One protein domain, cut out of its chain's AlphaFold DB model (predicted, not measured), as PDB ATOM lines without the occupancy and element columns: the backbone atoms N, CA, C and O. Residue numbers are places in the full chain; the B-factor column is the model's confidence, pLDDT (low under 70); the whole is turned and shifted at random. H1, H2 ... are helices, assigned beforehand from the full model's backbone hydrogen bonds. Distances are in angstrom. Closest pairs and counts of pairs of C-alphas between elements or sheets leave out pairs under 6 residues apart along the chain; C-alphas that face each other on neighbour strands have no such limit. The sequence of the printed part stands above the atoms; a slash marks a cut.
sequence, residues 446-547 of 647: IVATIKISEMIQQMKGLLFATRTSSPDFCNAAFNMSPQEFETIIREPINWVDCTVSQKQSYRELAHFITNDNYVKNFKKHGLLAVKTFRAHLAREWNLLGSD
ATOM      1  N   ILE A 446     206.626 128.650 153.749       52.66
ATOM      2  CA  ILE A 446     207.768 127.715 153.665       52.66
ATOM      3  C   ILE A 446     208.323 127.341 155.052       52.66
ATOM      4  O   ILE A 446     208.738 126.206 155.270       52.66
ATOM      5  N   VAL A 447     208.308 128.268 156.017       48.47
ATOM      6  CA  VAL A 447     208.786 127.998 157.391       48.47
ATOM      7  C   VAL A 447     207.651 127.574 158.336       48.47
ATOM      8  O   VAL A 447     207.913 127.084 159.430       48.47
ATOM      9  N   ALA A 448     206.386 127.697 157.919       50.59
ATOM     10  CA  ALA A 448     205.248 127.182 158.679       50.59
ATOM     11  C   ALA A 448     205.088 125.655 158.535       50.59
ATOM     12  O   ALA A 448     204.654 124.999 159.481       50.59
ATOM     13  N   THR A 449     205.459 125.077 157.385       53.78
ATOM     14  CA  THR A 449     205.410 123.620 157.149       53.78
ATOM     15  C   THR A 449     206.623 122.879 157.724       53.78
ATOM     16  O   THR A 449     206.495 121.765 158.241       53.78
ATOM     17  N   ILE A 450     207.813 123.490 157.683       66.94
ATOM     18  CA  ILE A 450     209.070 122.843 158.082       66.94
ATOM     19  C   ILE A 450     209.280 122.910 159.602       66.94
ATOM     20  O   ILE A 450     209.561 123.959 160.182       66.94
ATOM     21  N   LYS A 451     209.241 121.749 160.268       88.75
ATOM     22  CA  LYS A 451     209.563 121.637 161.700       88.75
ATOM     23  C   LYS A 451     211.039 121.975 161.941       88.75
ATOM     24  O   LYS A 451     211.923 121.245 161.492       88.75
ATOM     25  N   ILE A 452     211.311 123.021 162.724       91.25
ATOM     26  CA  ILE A 452     212.674 123.512 163.022       91.25
ATOM     27  C   ILE A 452     213.616 122.407 163.532       91.25
ATOM     28  O   ILE A 452     214.770 122.328 163.111       91.25
ATOM     29  N   SER A 453     213.128 121.521 164.402       89.62
ATOM     30  CA  SER A 453     213.904 120.395 164.938       89.62
ATOM     31  C   SER A 453     214.271 119.353 163.875       89.62
ATOM     32  O   SER A 453     215.371 118.804 163.909       89.62
ATOM     33  N   GLU A 454     213.381 119.103 162.914       91.31
ATOM     34  CA  GLU A 454     213.594 118.177 161.800       91.31
ATOM     35  C   GLU A 454     214.606 118.763 160.804       91.31
ATOM     36  O   GLU A 454     215.573 118.098 160.439       91.31
ATOM     37  N   MET A 455     214.460 120.051 160.476       94.81
ATOM     38  CA  MET A 455     215.402 120.822 159.659       94.81
ATOM     39  C   MET A 455     216.817 120.843 160.255       94.81
ATOM     40  O   MET A 455     217.789 120.553 159.560       94.81
ATOM     41  N   ILE A 456     216.958 121.124 161.555       95.62
ATOM     42  CA  ILE A 456     218.264 121.087 162.232       95.62
ATOM     43  C   ILE A 456     218.844 119.672 162.268       95.62
ATOM     44  O   ILE A 456     220.056 119.512 162.125       95.62
ATOM     45  N   GLN A 457     218.019 118.634 162.422       95.44
ATOM     46  CA  GLN A 457     218.512 117.259 162.401       95.44
ATOM     47  C   GLN A 457     218.991 116.843 161.001       95.44
ATOM     48  O   GLN A 457     220.036 116.199 160.884       95.44
ATOM     49  N   GLN A 458     218.294 117.271 159.942       95.44
ATOM     50  CA  GLN A 458     218.775 117.142 158.565       95.44
ATOM     51  C   GLN A 458     220.099 117.900 158.383       95.44
ATOM     52  O   GLN A 458     221.056 117.321 157.870       95.44
ATOM     53  N   MET A 459     220.213 119.132 158.894       96.31
ATOM     54  CA  MET A 459     221.447 119.922 158.809       96.31
ATOM     55  C   MET A 459     222.644 119.254 159.496       96.31
ATOM     56  O   MET A 459     223.720 119.158 158.906       96.31
ATOM     57  N   LYS A 460     222.456 118.733 160.716       96.44
ATOM     58  CA  LYS A 460     223.474 117.946 161.437       96.44
ATOM     59  C   LYS A 460     223.934 116.747 160.606       96.44
ATOM     60  O   LYS A 460     225.133 116.499 160.501       96.44
ATOM     61  N   GLY A 461     222.992 116.042 159.975       95.75
ATOM     62  CA  GLY A 461     223.284 114.939 159.060       95.75
ATOM     63  C   GLY A 461     224.095 115.367 157.832       95.75
ATOM     64  O   GLY A 461     225.023 114.659 157.447       95.75
ATOM     65  N   LEU A 462     223.797 116.532 157.244       96.62
ATOM     66  CA  LEU A 462     224.547 117.079 156.109       96.62
ATOM     67  C   LEU A 462     225.981 117.460 156.494       96.62
ATOM     68  O   LEU A 462     226.908 116.998 155.834       96.62
ATOM     69  N   LEU A 463     226.165 118.237 157.567       96.62
ATOM     70  CA  LEU A 463     227.485 118.656 158.061       96.62
ATOM     71  C   LEU A 463     228.379 117.456 158.403       96.62
ATOM     72  O   LEU A 463     229.549 117.414 158.018       96.62
ATOM     73  N   PHE A 464     227.810 116.445 159.069       96.38
ATOM     74  CA  PHE A 464     228.506 115.198 159.378       96.38
ATOM     75  C   PHE A 464     228.900 114.431 158.105       96.38
ATOM     76  O   PHE A 464     230.052 114.018 157.964       96.38
ATOM     77  N   ALA A 465     227.981 114.292 157.142       95.25
ATOM     78  CA  ALA A 465     228.240 113.595 155.882       95.25
ATOM     79  C   ALA A 465     229.315 114.282 155.020       95.25
ATOM     80  O   ALA A 465     230.115 113.594 154.386       95.25
ATOM     81  N   THR A 466     229.380 115.619 155.016       96.25
ATOM     82  CA  THR A 466     230.412 116.388 154.295       96.25
ATOM     83  C   THR A 466     231.674 116.652 155.116       96.25
ATOM     84  O   THR A 466     232.564 117.358 154.639       96.25
ATOM     85  N   ARG A 467     231.765 116.128 156.351       96.56
ATOM     86  CA  ARG A 467     232.848 116.400 157.319       96.56
ATOM     87  C   ARG A 467     233.151 117.900 157.478       96.56
ATOM     88  O   ARG A 467     234.302 118.297 157.625       96.56
ATOM     89  N   THR A 468     232.122 118.739 157.388       96.25
ATOM     90  CA  THR A 468     232.234 120.203 157.465       96.25
ATOM     91  C   THR A 468     231.864 120.656 158.871       96.25
ATOM     92  O   THR A 468     230.828 120.238 159.385       96.25
ATOM     93  N   SER A 469     232.684 121.498 159.506       96.50
ATOM     94  CA  SER A 469     232.361 122.006 160.843       96.50
ATOM     95  C   SER A 469     231.184 122.992 160.791       96.50
ATOM     96  O   SER A 469     230.983 123.688 159.788       96.50
ATOM     97  N   SER A 470     230.400 123.070 161.870       95.25
ATOM     98  CA  SER A 470     229.322 124.062 161.990       95.25
ATOM     99  C   SER A 470     229.853 125.505 161.881       95.25
ATOM    100  O   SER A 470     229.239 126.281 161.145       95.25
ATOM    101  N   PRO A 471     230.995 125.876 162.507       94.88
ATOM    102  CA  PRO A 471     231.615 127.190 162.324       94.88
ATOM    103  C   PRO A 471     232.010 127.508 160.877       94.88
ATOM    104  O   PRO A 471     231.685 128.591 160.390       94.88
ATOM    105  N   ASP A 472     232.661 126.580 160.166       95.25
ATOM    106  CA  ASP A 472     233.079 126.812 158.775       95.25
ATOM    107  C   ASP A 472     231.866 127.017 157.868       95.25
ATOM    108  O   ASP A 472     231.828 127.960 157.074       95.25
ATOM    109  N   PHE A 473     230.847 126.160 158.019       95.94
ATOM    110  CA  PHE A 473     229.605 126.298 157.270       95.94
ATOM    111  C   PHE A 473     228.917 127.632 157.566       95.94
ATOM    112  O   PHE A 473     228.523 128.316 156.626       95.94
ATOM    113  N   CYS A 474     228.817 128.024 158.840       94.75
ATOM    114  CA  CYS A 474     228.243 129.303 159.257       94.75
ATOM    115  C   CYS A 474     228.914 130.479 158.544       94.75
ATOM    116  O   CYS A 474     228.244 131.243 157.849       94.75
ATOM    117  N   ASN A 475     230.243 130.568 158.656       93.19
ATOM    118  CA  ASN A 475     231.048 131.639 158.069       93.19
ATOM    119  C   ASN A 475     230.913 131.700 156.537       93.19
ATOM    120  O   ASN A 475     230.940 132.781 155.950       93.19
ATOM    121  N   ALA A 476     230.757 130.552 155.870       92.25
ATOM    122  CA  ALA A 476     230.578 130.497 154.424       92.25
ATOM    123  C   ALA A 476     229.137 130.798 153.971       92.25
ATOM    124  O   ALA A 476     228.960 131.444 152.938       92.25
ATOM    125  N   ALA A 477     228.119 130.336 154.702       90.69
ATOM    126  CA  ALA A 477     226.714 130.384 154.291       90.69
ATOM    127  C   ALA A 477     226.009 131.680 154.697       90.69
ATOM    128  O   ALA A 477     225.354 132.301 153.862       90.69
ATOM    129  N   PHE A 478     226.164 132.088 155.958       89.69
ATOM    130  CA  PHE A 478     225.278 133.040 156.630       89.69
ATOM    131  C   PHE A 478     226.013 134.320 157.064       89.69
ATOM    132  O   PHE A 478     227.240 134.422 156.997       89.69
ATOM    133  N   ASN A 479     225.252 135.320 157.512       87.25
ATOM    134  CA  ASN A 479     225.759 136.564 158.108       87.25
ATOM    135  C   ASN A 479     225.545 136.570 159.636       87.25
ATOM    136  O   ASN A 479     224.926 137.478 160.185       87.25
ATOM    137  N   MET A 480     226.030 135.535 160.323       90.69
ATOM    138  CA  MET A 480     225.888 135.364 161.776       90.69
ATOM    139  C   MET A 480     227.165 134.797 162.399       90.69
ATOM    140  O   MET A 480     228.012 134.257 161.684       90.69
ATOM    141  N   SER A 481     227.317 134.905 163.721       94.19
ATOM    142  CA  SER A 481     228.479 134.325 164.397       94.19
ATOM    143  C   SER A 481     228.387 132.791 164.479       94.19
ATOM    144  O   SER A 481     227.291 132.243 164.659       94.19
ATOM    145  N   PRO A 482     229.525 132.071 164.426       94.31
ATOM    146  CA  PRO A 482     229.569 130.632 164.688       94.31
ATOM    147  C   PRO A 482     228.886 130.220 165.994       94.31
ATOM    148  O   PRO A 482     228.238 129.181 166.043       94.31
ATOM    149  N   GLN A 483     228.991 131.044 167.040       93.88
ATOM    150  CA  GLN A 483     228.417 130.786 168.359       93.88
ATOM    151  C   GLN A 483     226.882 130.847 168.345       93.88
ATOM    152  O   GLN A 483     226.228 130.001 168.958       93.88
ATOM    153  N   GLU A 484     226.285 131.800 167.623       91.94
ATOM    154  CA  GLU A 484     224.830 131.857 167.422       91.94
ATOM    155  C   GLU A 484     224.338 130.654 166.610       91.94
ATOM    156  O   GLU A 484     223.335 130.036 166.969       91.94
ATOM    157  N   PHE A 485     225.064 130.279 165.552       94.94
ATOM    158  CA  PHE A 485     224.711 129.139 164.708       94.94
ATOM    159  C   PHE A 485     224.843 127.795 165.435       94.94
ATOM    160  O   PHE A 485     223.949 126.955 165.335       94.94
ATOM    161  N   GLU A 486     225.901 127.594 166.225       94.62
ATOM    162  CA  GLU A 486     226.025 126.416 167.086       94.62
ATOM    163  C   GLU A 486     224.961 126.389 168.183       94.62
ATOM    164  O   GLU A 486     224.437 125.317 168.470       94.62
ATOM    165  N   THR A 487     224.580 127.539 168.749       93.25
ATOM    166  CA  THR A 487     223.469 127.611 169.713       93.25
ATOM    167  C   THR A 487     222.158 127.168 169.060       93.25
ATOM    168  O   THR A 487     221.480 126.295 169.595       93.25
ATOM    169  N   ILE A 488     221.850 127.684 167.866       93.62
ATOM    170  CA  ILE A 488     220.681 127.294 167.063       93.62
ATOM    171  C   ILE A 488     220.696 125.795 166.736       93.62
ATOM    172  O   ILE A 488     219.694 125.113 166.937       93.62
ATOM    173  N   ILE A 489     221.827 125.253 166.272       94.69
ATOM    174  CA  ILE A 489     221.955 123.826 165.951       94.69
ATOM    175  C   ILE A 489     221.863 122.951 167.209       94.69
ATOM    176  O   ILE A 489     221.245 121.882 167.163       94.69
ATOM    177  N   ARG A 490     222.465 123.347 168.332       94.06
ATOM    178  CA  ARG A 490     222.461 122.560 169.574       94.06
ATOM    179  C   ARG A 490     221.074 122.547 170.213       94.06
ATOM    180  O   ARG A 490     220.569 121.470 170.526       94.06
ATOM    181  N   GLU A 491     220.463 123.719 170.339       93.25
ATOM    182  CA  GLU A 491     219.216 123.980 171.059       93.25
ATOM    183  C   GLU A 491     218.208 124.702 170.139       93.25
ATOM    184  O   GLU A 491     218.094 125.929 170.185       93.25
ATOM    185  N   PRO A 492     217.465 123.962 169.286       93.25
ATOM    186  CA  PRO A 492     216.439 124.528 168.409       93.25
ATOM    187  C   PRO A 492     215.383 125.319 169.191       93.25
ATOM    188  O   PRO A 492     214.525 124.751 169.871       93.25
ATOM    189  N   ILE A 493     215.425 126.643 169.043       91.25
ATOM    190  CA  ILE A 493     214.432 127.573 169.589       91.25
ATOM    191  C   ILE A 493     213.134 127.454 168.774       91.25
ATOM    192  O   ILE A 493     213.153 127.364 167.546       91.25
ATOM    193  N   ASN A 494     211.995 127.448 169.463       87.50
ATOM    194  CA  ASN A 494     210.672 127.400 168.850       87.50
ATOM    195  C   ASN A 494     210.360 128.705 168.090       87.50
ATOM    196  O   ASN A 494     210.650 129.793 168.581       87.50
ATOM    197  N   TRP A 495     209.729 128.605 166.913       89.00
ATOM    198  CA  TRP A 495     209.531 129.727 165.981       89.00
ATOM    199  C   TRP A 495     208.905 130.964 166.630       89.00
ATOM    200  O   TRP A 495     209.304 132.082 166.309       89.00
ATOM    201  N   VAL A 496     207.953 130.776 167.550       86.25
ATOM    202  CA  VAL A 496     207.293 131.866 168.287       86.25
ATOM    203  C   VAL A 496     208.319 132.683 169.079       86.25
ATOM    204  O   VAL A 496     208.376 133.903 168.923       86.25
ATOM    205  N   ASP A 497     209.183 131.995 169.824       89.56
ATOM    206  CA  ASP A 497     210.165 132.551 170.760       89.56
ATOM    207  C   ASP A 497     211.420 133.128 170.065       89.56
ATOM    208  O   ASP A 497     212.168 133.903 170.658       89.56
ATOM    209  N   CYS A 498     211.657 132.789 168.792       89.75
ATOM    210  CA  CYS A 498     212.798 133.283 168.013       89.75
ATOM    211  C   CYS A 498     212.770 134.808 167.784       89.75
ATOM    212  O   CYS A 498     211.774 135.367 167.316       89.75
ATOM    213  N   THR A 499     213.906 135.477 167.972       92.06
ATOM    214  CA  THR A 499     214.113 136.870 167.525       92.06
ATOM    215  C   THR A 499     214.028 136.999 165.997       92.06
ATOM    216  O   THR A 499     214.134 136.009 165.275       92.06
ATOM    217  N   VAL A 500     213.878 138.224 165.474       88.00
ATOM    218  CA  VAL A 500     213.826 138.474 164.016       88.00
ATOM    219  C   VAL A 500     215.096 137.980 163.305       88.00
ATOM    220  O   VAL A 500     214.989 137.355 162.254       88.00
ATOM    221  N   SER A 501     216.276 138.173 163.910       86.56
ATOM    222  CA  SER A 501     217.551 137.664 163.376       86.56
ATOM    223  C   SER A 501     217.556 136.132 163.300       86.56
ATOM    224  O   SER A 501     217.767 135.564 162.235       86.56
ATOM    225  N   GLN A 502     217.186 135.448 164.389       89.56
ATOM    226  CA  GLN A 502     217.091 133.983 164.408       89.56
ATOM    227  C   GLN A 502     216.052 133.464 163.401       89.56
ATOM    228  O   GLN A 502     216.322 132.502 162.687       89.56
ATOM    229  N   LYS A 503     214.883 134.115 163.289       91.44
ATOM    230  CA  LYS A 503     213.862 133.799 162.274       91.44
ATOM    231  C   LYS A 503     214.419 133.923 160.846       91.44
ATOM    232  O   LYS A 503     214.084 133.091 160.006       91.44
ATOM    233  N   GLN A 504     215.289 134.900 160.578       90.12
ATOM    234  CA  GLN A 504     215.988 135.033 159.298       90.12
ATOM    235  C   GLN A 504     217.013 133.909 159.079       90.12
ATOM    236  O   GLN A 504     216.985 133.269 158.031       90.12
ATOM    237  N   SER A 505     217.835 133.571 160.075       90.94
ATOM    238  CA  SER A 505     218.768 132.434 159.987       90.94
ATOM    239  C   SER A 505     218.046 131.108 159.714       90.94
ATOM    240  O   SER A 505     218.498 130.301 158.905       90.94
ATOM    241  N   TYR A 506     216.883 130.891 160.340       93.81
ATOM    242  CA  TYR A 506     216.031 129.731 160.074       93.81
ATOM    243  C   TYR A 506     215.426 129.736 158.662       93.81
ATOM    244  O   TYR A 506     215.288 128.664 158.083       93.81
ATOM    245  N   ARG A 507     215.106 130.903 158.080       92.38
ATOM    246  CA  ARG A 507     214.662 131.023 156.677       92.38
ATOM    247  C   ARG A 507     215.777 130.676 155.693       92.38
ATOM    248  O   ARG A 507     215.555 129.885 154.782       92.38
ATOM    249  N   GLU A 508     216.975 131.220 155.894       92.62
ATOM    250  CA  GLU A 508     218.142 130.939 155.047       92.62
ATOM    251  C   GLU A 508     218.533 129.451 155.121       92.62
ATOM    252  O   GLU A 508     218.807 128.824 154.094       92.62
ATOM    253  N   LEU A 509     218.465 128.853 156.316       94.19
ATOM    254  CA  LEU A 509     218.681 127.422 156.531       94.19
ATOM    255  C   LEU A 509     217.577 126.552 155.899       94.19
ATOM    256  O   LEU A 509     217.888 125.538 155.269       94.19
ATOM    257  N   ALA A 510     216.306 126.954 156.004       94.50
ATOM    258  CA  ALA A 510     215.188 126.276 155.347       94.50
ATOM    259  C   ALA A 510     215.342 126.298 153.824       94.50
ATOM    260  O   ALA A 510     215.168 125.264 153.177       94.50
ATOM    261  N   HIS A 511     215.733 127.439 153.247       93.56
ATOM    262  CA  HIS A 511     215.954 127.561 151.808       93.56
ATOM    263  C   HIS A 511     217.122 126.680 151.330       93.56
ATOM    264  O   HIS A 511     216.998 125.985 150.320       93.56
ATOM    265  N   PHE A 512     218.220 126.629 152.096       95.12
ATOM    266  CA  PHE A 512     219.360 125.754 151.808       95.12
ATOM    267  C   PHE A 512     218.987 124.262 151.777       95.12
ATOM    268  O   PHE A 512     219.457 123.530 150.909       95.12
ATOM    269  N   ILE A 513     218.154 123.814 152.723       95.19
ATOM    270  CA  ILE A 513     217.815 122.394 152.911       95.19
ATOM    271  C   ILE A 513     216.674 121.941 151.994       95.19
ATOM    272  O   ILE A 513     216.705 120.821 151.491       95.19
ATOM    273  N   THR A 514     215.693 122.809 151.736       93.75
ATOM    274  CA  THR A 514     214.552 122.504 150.853       93.75
ATOM    275  C   THR A 514     214.978 122.437 149.387       93.75
ATOM    276  O   THR A 514     214.431 121.652 148.612       93.75
ATOM    277  N   ASN A 515     215.978 123.230 148.986       93.94
ATOM    278  CA  ASN A 515     216.498 123.189 147.626       93.94
ATOM    279  C   ASN A 515     217.495 122.034 147.454       93.94
ATOM    280  O   ASN A 515     218.702 122.129 147.700       93.94
ATOM    281  N   ASP A 516     216.946 120.937 146.951       94.06
ATOM    282  CA  ASP A 516     217.608 119.670 146.664       94.06
ATOM    283  C   ASP A 516     218.908 119.823 145.835       94.06
ATOM    284  O   ASP A 516     219.860 119.057 146.002       94.06
ATOM    285  N   ASN A 517     219.021 120.865 144.997       94.81
ATOM    286  CA  ASN A 517     220.239 121.150 144.231       94.81
ATOM    287  C   ASN A 517     221.377 121.724 145.093       94.81
ATOM    288  O   ASN A 517     222.539 121.412 144.823       94.81
ATOM    289  N   TYR A 518     221.098 122.513 146.137       95.25
ATOM    290  CA  TYR A 518     222.143 122.934 147.083       95.25
ATOM    291  C   TYR A 518     222.575 121.770 147.959       95.25
ATOM    292  O   TYR A 518     223.775 121.555 148.110       95.25
ATOM    293  N   VAL A 519     221.637 120.945 148.429       96.38
ATOM    294  CA  VAL A 519     221.953 119.728 149.189       96.38
ATOM    295  C   VAL A 519     222.826 118.765 148.370       96.38
ATOM    296  O   VAL A 519     223.841 118.274 148.871       96.38
ATOM    297  N   LYS A 520     222.495 118.525 147.093       96.56
ATOM    298  CA  LYS A 520     223.287 117.676 146.180       96.56
ATOM    299  C   LYS A 520     224.667 118.270 145.875       96.56
ATOM    300  O   LYS A 520     225.663 117.547 145.935       96.56
ATOM    301  N   ASN A 521     224.764 119.575 145.606       96.12
ATOM    302  CA  ASN A 521     226.055 120.228 145.360       96.12
ATOM    303  C   ASN A 521     226.930 120.304 146.622       96.12
ATOM    304  O   ASN A 521     228.134 120.071 146.532       96.12
ATOM    305  N   PHE A 522     226.347 120.545 147.797       97.12
ATOM    306  CA  PHE A 522     227.057 120.548 149.076       97.12
ATOM    307  C   PHE A 522     227.596 119.157 149.426       97.12
ATOM    308  O   PHE A 522     228.780 119.028 149.722       97.12
ATOM    309  N   LYS A 523     226.795 118.094 149.259       96.75
ATOM    310  CA  LYS A 523     227.260 116.699 149.401       96.75
ATOM    311  C   LYS A 523     228.448 116.353 148.489       96.75
ATOM    312  O   LYS A 523     229.255 115.503 148.844       96.75
ATOM    313  N   LYS A 524     228.559 117.002 147.323       97.00
ATOM    314  CA  LYS A 524     229.581 116.729 146.297       97.00
ATOM    315  C   LYS A 524     230.831 117.617 146.390       97.00
ATOM    316  O   LYS A 524     231.909 117.184 145.991       97.00
ATOM    317  N   HIS A 525     230.693 118.853 146.869       95.12
ATOM    318  CA  HIS A 525     231.744 119.882 146.826       95.12
ATOM    319  C   HIS A 525     232.021 120.559 148.183       95.12
ATOM    320  O   HIS A 525     232.887 121.433 148.265       95.12
ATOM    321  N   GLY A 526     231.302 120.178 149.244       95.62
ATOM    322  CA  GLY A 526     231.440 120.735 150.589       95.62
ATOM    323  C   GLY A 526     231.342 122.261 150.602       95.62
ATOM    324  O   GLY A 526     230.518 122.863 149.908       95.62
ATOM    325  N   LEU A 527     232.239 122.895 151.359       94.00
ATOM    326  CA  LEU A 527     232.278 124.343 151.577       94.00
ATOM    327  C   LEU A 527     232.386 125.186 150.285       94.00
ATOM    328  O   LEU A 527     232.008 126.356 150.282       94.00
ATOM    329  N   LEU A 528     232.853 124.612 149.168       93.38
ATOM    330  CA  LEU A 528     232.924 125.323 147.885       93.38
ATOM    331  C   LEU A 528     231.532 125.611 147.297       93.38
ATOM    332  O   LEU A 528     231.318 126.704 146.776       93.38
ATOM    333  N   ALA A 529     230.570 124.690 147.436       93.88
ATOM    334  CA  ALA A 529     229.196 124.898 146.957       93.88
ATOM    335  C   ALA A 529     228.451 125.987 147.748       93.88
ATOM    336  O   ALA A 529     227.575 126.665 147.209       93.88
ATOM    337  N   VAL A 530     228.823 126.193 149.014       92.50
ATOM    338  CA  VAL A 530     228.207 127.197 149.893       92.50
ATOM    339  C   VAL A 530     228.426 128.615 149.353       92.50
ATOM    340  O   VAL A 530     227.520 129.445 149.402       92.50
ATOM    341  N   LYS A 531     229.581 128.879 148.727       90.31
ATOM    342  CA  LYS A 531     229.861 130.170 148.074       90.31
ATOM    343  C   LYS A 531     228.932 130.425 146.878       90.31
ATOM    344  O   LYS A 531     228.538 131.566 146.653       90.31
ATOM    345  N   THR A 532     228.531 129.378 146.153       90.75
ATOM    346  CA  THR A 532     227.537 129.462 145.068       90.75
ATOM    347  C   THR A 532     226.129 129.721 145.609       90.75
ATOM    348  O   THR A 532     225.423 130.565 145.064       90.75
ATOM    349  N   PHE A 533     225.738 129.060 146.705       92.56
ATOM    350  CA  PHE A 533     224.463 129.310 147.391       92.56
ATOM    351  C   PHE A 533     224.351 130.762 147.886       92.56
ATOM    352  O   PHE A 533     223.386 131.455 147.572       92.56
ATOM    353  N   ARG A 534     225.383 131.269 148.568       90.62
ATOM    354  CA  ARG A 534     225.440 132.656 149.056       90.62
ATOM    355  C   ARG A 534     225.383 133.690 147.926       90.62
ATOM    356  O   ARG A 534     224.703 134.704 148.054       90.62
ATOM    357  N   ALA A 535     226.036 133.414 146.793       88.50
ATOM    358  CA  ALA A 535     225.953 134.252 145.594       88.50
ATOM    359  C   ALA A 535     224.569 134.226 144.913       88.50
ATOM    360  O   ALA A 535     224.260 135.131 144.140       88.50
ATOM    361  N   HIS A 536     223.743 133.211 145.186       89.00
ATOM    362  CA  HIS A 536     222.361 133.128 144.721       89.00
ATOM    363  C   HIS A 536     221.393 133.843 145.679       89.00
ATOM    364  O   HIS A 536     220.653 134.708 145.216       89.00
ATOM    365  N   LEU A 537     221.488 133.613 147.000       86.12
ATOM    366  CA  LEU A 537     220.730 134.382 148.006       86.12
ATOM    367  C   LEU A 537     220.912 135.896 147.818       86.12
ATOM    368  O   LEU A 537     219.938 136.641 147.810       86.12
ATOM    369  N   ALA A 538     222.148 136.352 147.589       85.81
ATOM    370  CA  ALA A 538     222.452 137.767 147.363       85.81
ATOM    371  C   ALA A 538     221.789 138.368 146.103       85.81
ATOM    372  O   ALA A 538     221.655 139.589 146.025       85.81
ATOM    373  N   ARG A 539     221.385 137.540 145.126       85.19
ATOM    374  CA  ARG A 539     220.657 137.966 143.915       85.19
ATOM    375  C   ARG A 539     219.147 137.951 144.126       85.19
ATOM    376  O   ARG A 539     218.486 138.907 143.746       85.19
ATOM    377  N   GLU A 540     218.615 136.885 144.718       82.75
ATOM    378  CA  GLU A 540     217.175 136.738 144.959       82.75
ATOM    379  C   GLU A 540     216.657 137.709 146.028       82.75
ATOM    380  O   GLU A 540     215.665 138.398 145.810       82.75
ATOM    381  N   TRP A 541     217.347 137.805 147.168       79.94
ATOM    382  CA  TRP A 541     216.876 138.547 148.347       79.94
ATOM    383  C   TRP A 541     217.223 140.044 148.301       79.94
ATOM    384  O   TRP A 541     216.970 140.762 149.266       79.94
ATOM    385  N   ASN A 542     217.817 140.511 147.193       63.25
ATOM    386  CA  ASN A 542     218.078 141.921 146.877       63.25
ATOM    387  C   ASN A 542     218.646 142.721 148.078       63.25
ATOM    388  O   ASN A 542     218.116 143.757 148.478       63.25
ATOM    389  N   LEU A 543     219.705 142.169 148.691       54.09
ATOM    390  CA  LEU A 543     220.171 142.423 150.068       54.09
ATOM    391  C   LEU A 543     220.799 143.820 150.307       54.09
ATOM    392  O   LEU A 543     221.979 143.979 150.634       54.09
ATOM    393  N   LEU A 544     219.962 144.851 150.191       41.19
ATOM    394  CA  LEU A 544     220.207 146.256 150.530       41.19
ATOM    395  C   LEU A 544     220.388 146.444 152.052       41.19
ATOM    396  O   LEU A 544     219.496 146.941 152.736       41.19
ATOM    397  N   GLY A 545     221.544 146.044 152.599       45.59
ATOM    398  CA  GLY A 545     221.801 146.187 154.043       45.59
ATOM    399  C   GLY A 545     223.241 146.054 154.561       45.59
ATOM    400  O   GLY A 545     223.545 146.642 155.594       45.59
ATOM    401  N   SER A 546     224.152 145.333 153.890       42.84
ATOM    402  CA  SER A 546     225.501 145.034 154.432       42.84
ATOM    403  C   SER A 546     226.651 145.478 153.512       42.84
ATOM    404  O   SER A 546     227.542 144.704 153.155       42.84
ATOM    405  N   ASP A 547     226.618 146.742 153.102       41.09
ATOM    406  CA  ASP A 547     227.325 147.271 151.928       41.09
ATOM    407  C   ASP A 547     228.771 147.770 152.191       41.09
ATOM    408  O   ASP A 547     229.266 148.684 151.532       41.09
TER     409      ASP A 547
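What this domain is: This is residues 446 to 547 of the 647 residues of the protein "CUT domain-containing protein" of Rhabditophanes sp. KR3021 (UniProt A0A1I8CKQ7). This is a rounded cluster of short helices: H5 lies nearest the middle, with H2 packed on it, the hairpin of H6 and H7 at one end, and H3 packed on both H4 and H7. H1 is a small turn on the outside of H5, and residues 538 to 545 stick out. The 102 printed residues, all helix in class, hold seven named helices, H1 to H7 in order, and no named strand. The whole is compact, with a radius of gyration of the C-alphas of 12.8 A and spans of 35 by 32 by 26 A.

Where its parts are: Find C-alpha 500 at (213.826, 138.474, 164.016); from there H5, residues 500 to 514, runs 20.7 A. H2, residues 452 to 465, runs 19.8 A. H1 is residues 446 to 449, H3 470 to 477, H4 482 to 490 and H6 516 to 525. H7, residues 527 to 540, runs 20.6 A to C-alpha 540 at (217.175, 136.738, 144.959).

How they stand to each other: H5 touches H2 at a steep tilt of 57 degrees, with C-alphas 455 and 510 closest, 7.0 A. With residues 506 to 510 alone H5 touches H1, C-alphas 507 and 447 closest at 6.6 A. The hairpin H6 and H7 touches at C-alphas 522 and 529, 5.3 A, its shallow tilt of 34 degrees only just short of steep. H3 touches H7, C-alphas 477 and 530 closest at 5.6 A, and H4, C-alphas 471 and 482 at 4.6 A. Every O i to N i+4 pair is within hydrogen-bond range in H2 to H6, 7 of 10 in H7; H1 is too short for one.

The domain as a whole: The printed part has no cut and no long link. Confidence is under 70 at residues 446 to 450 and 542 to 547.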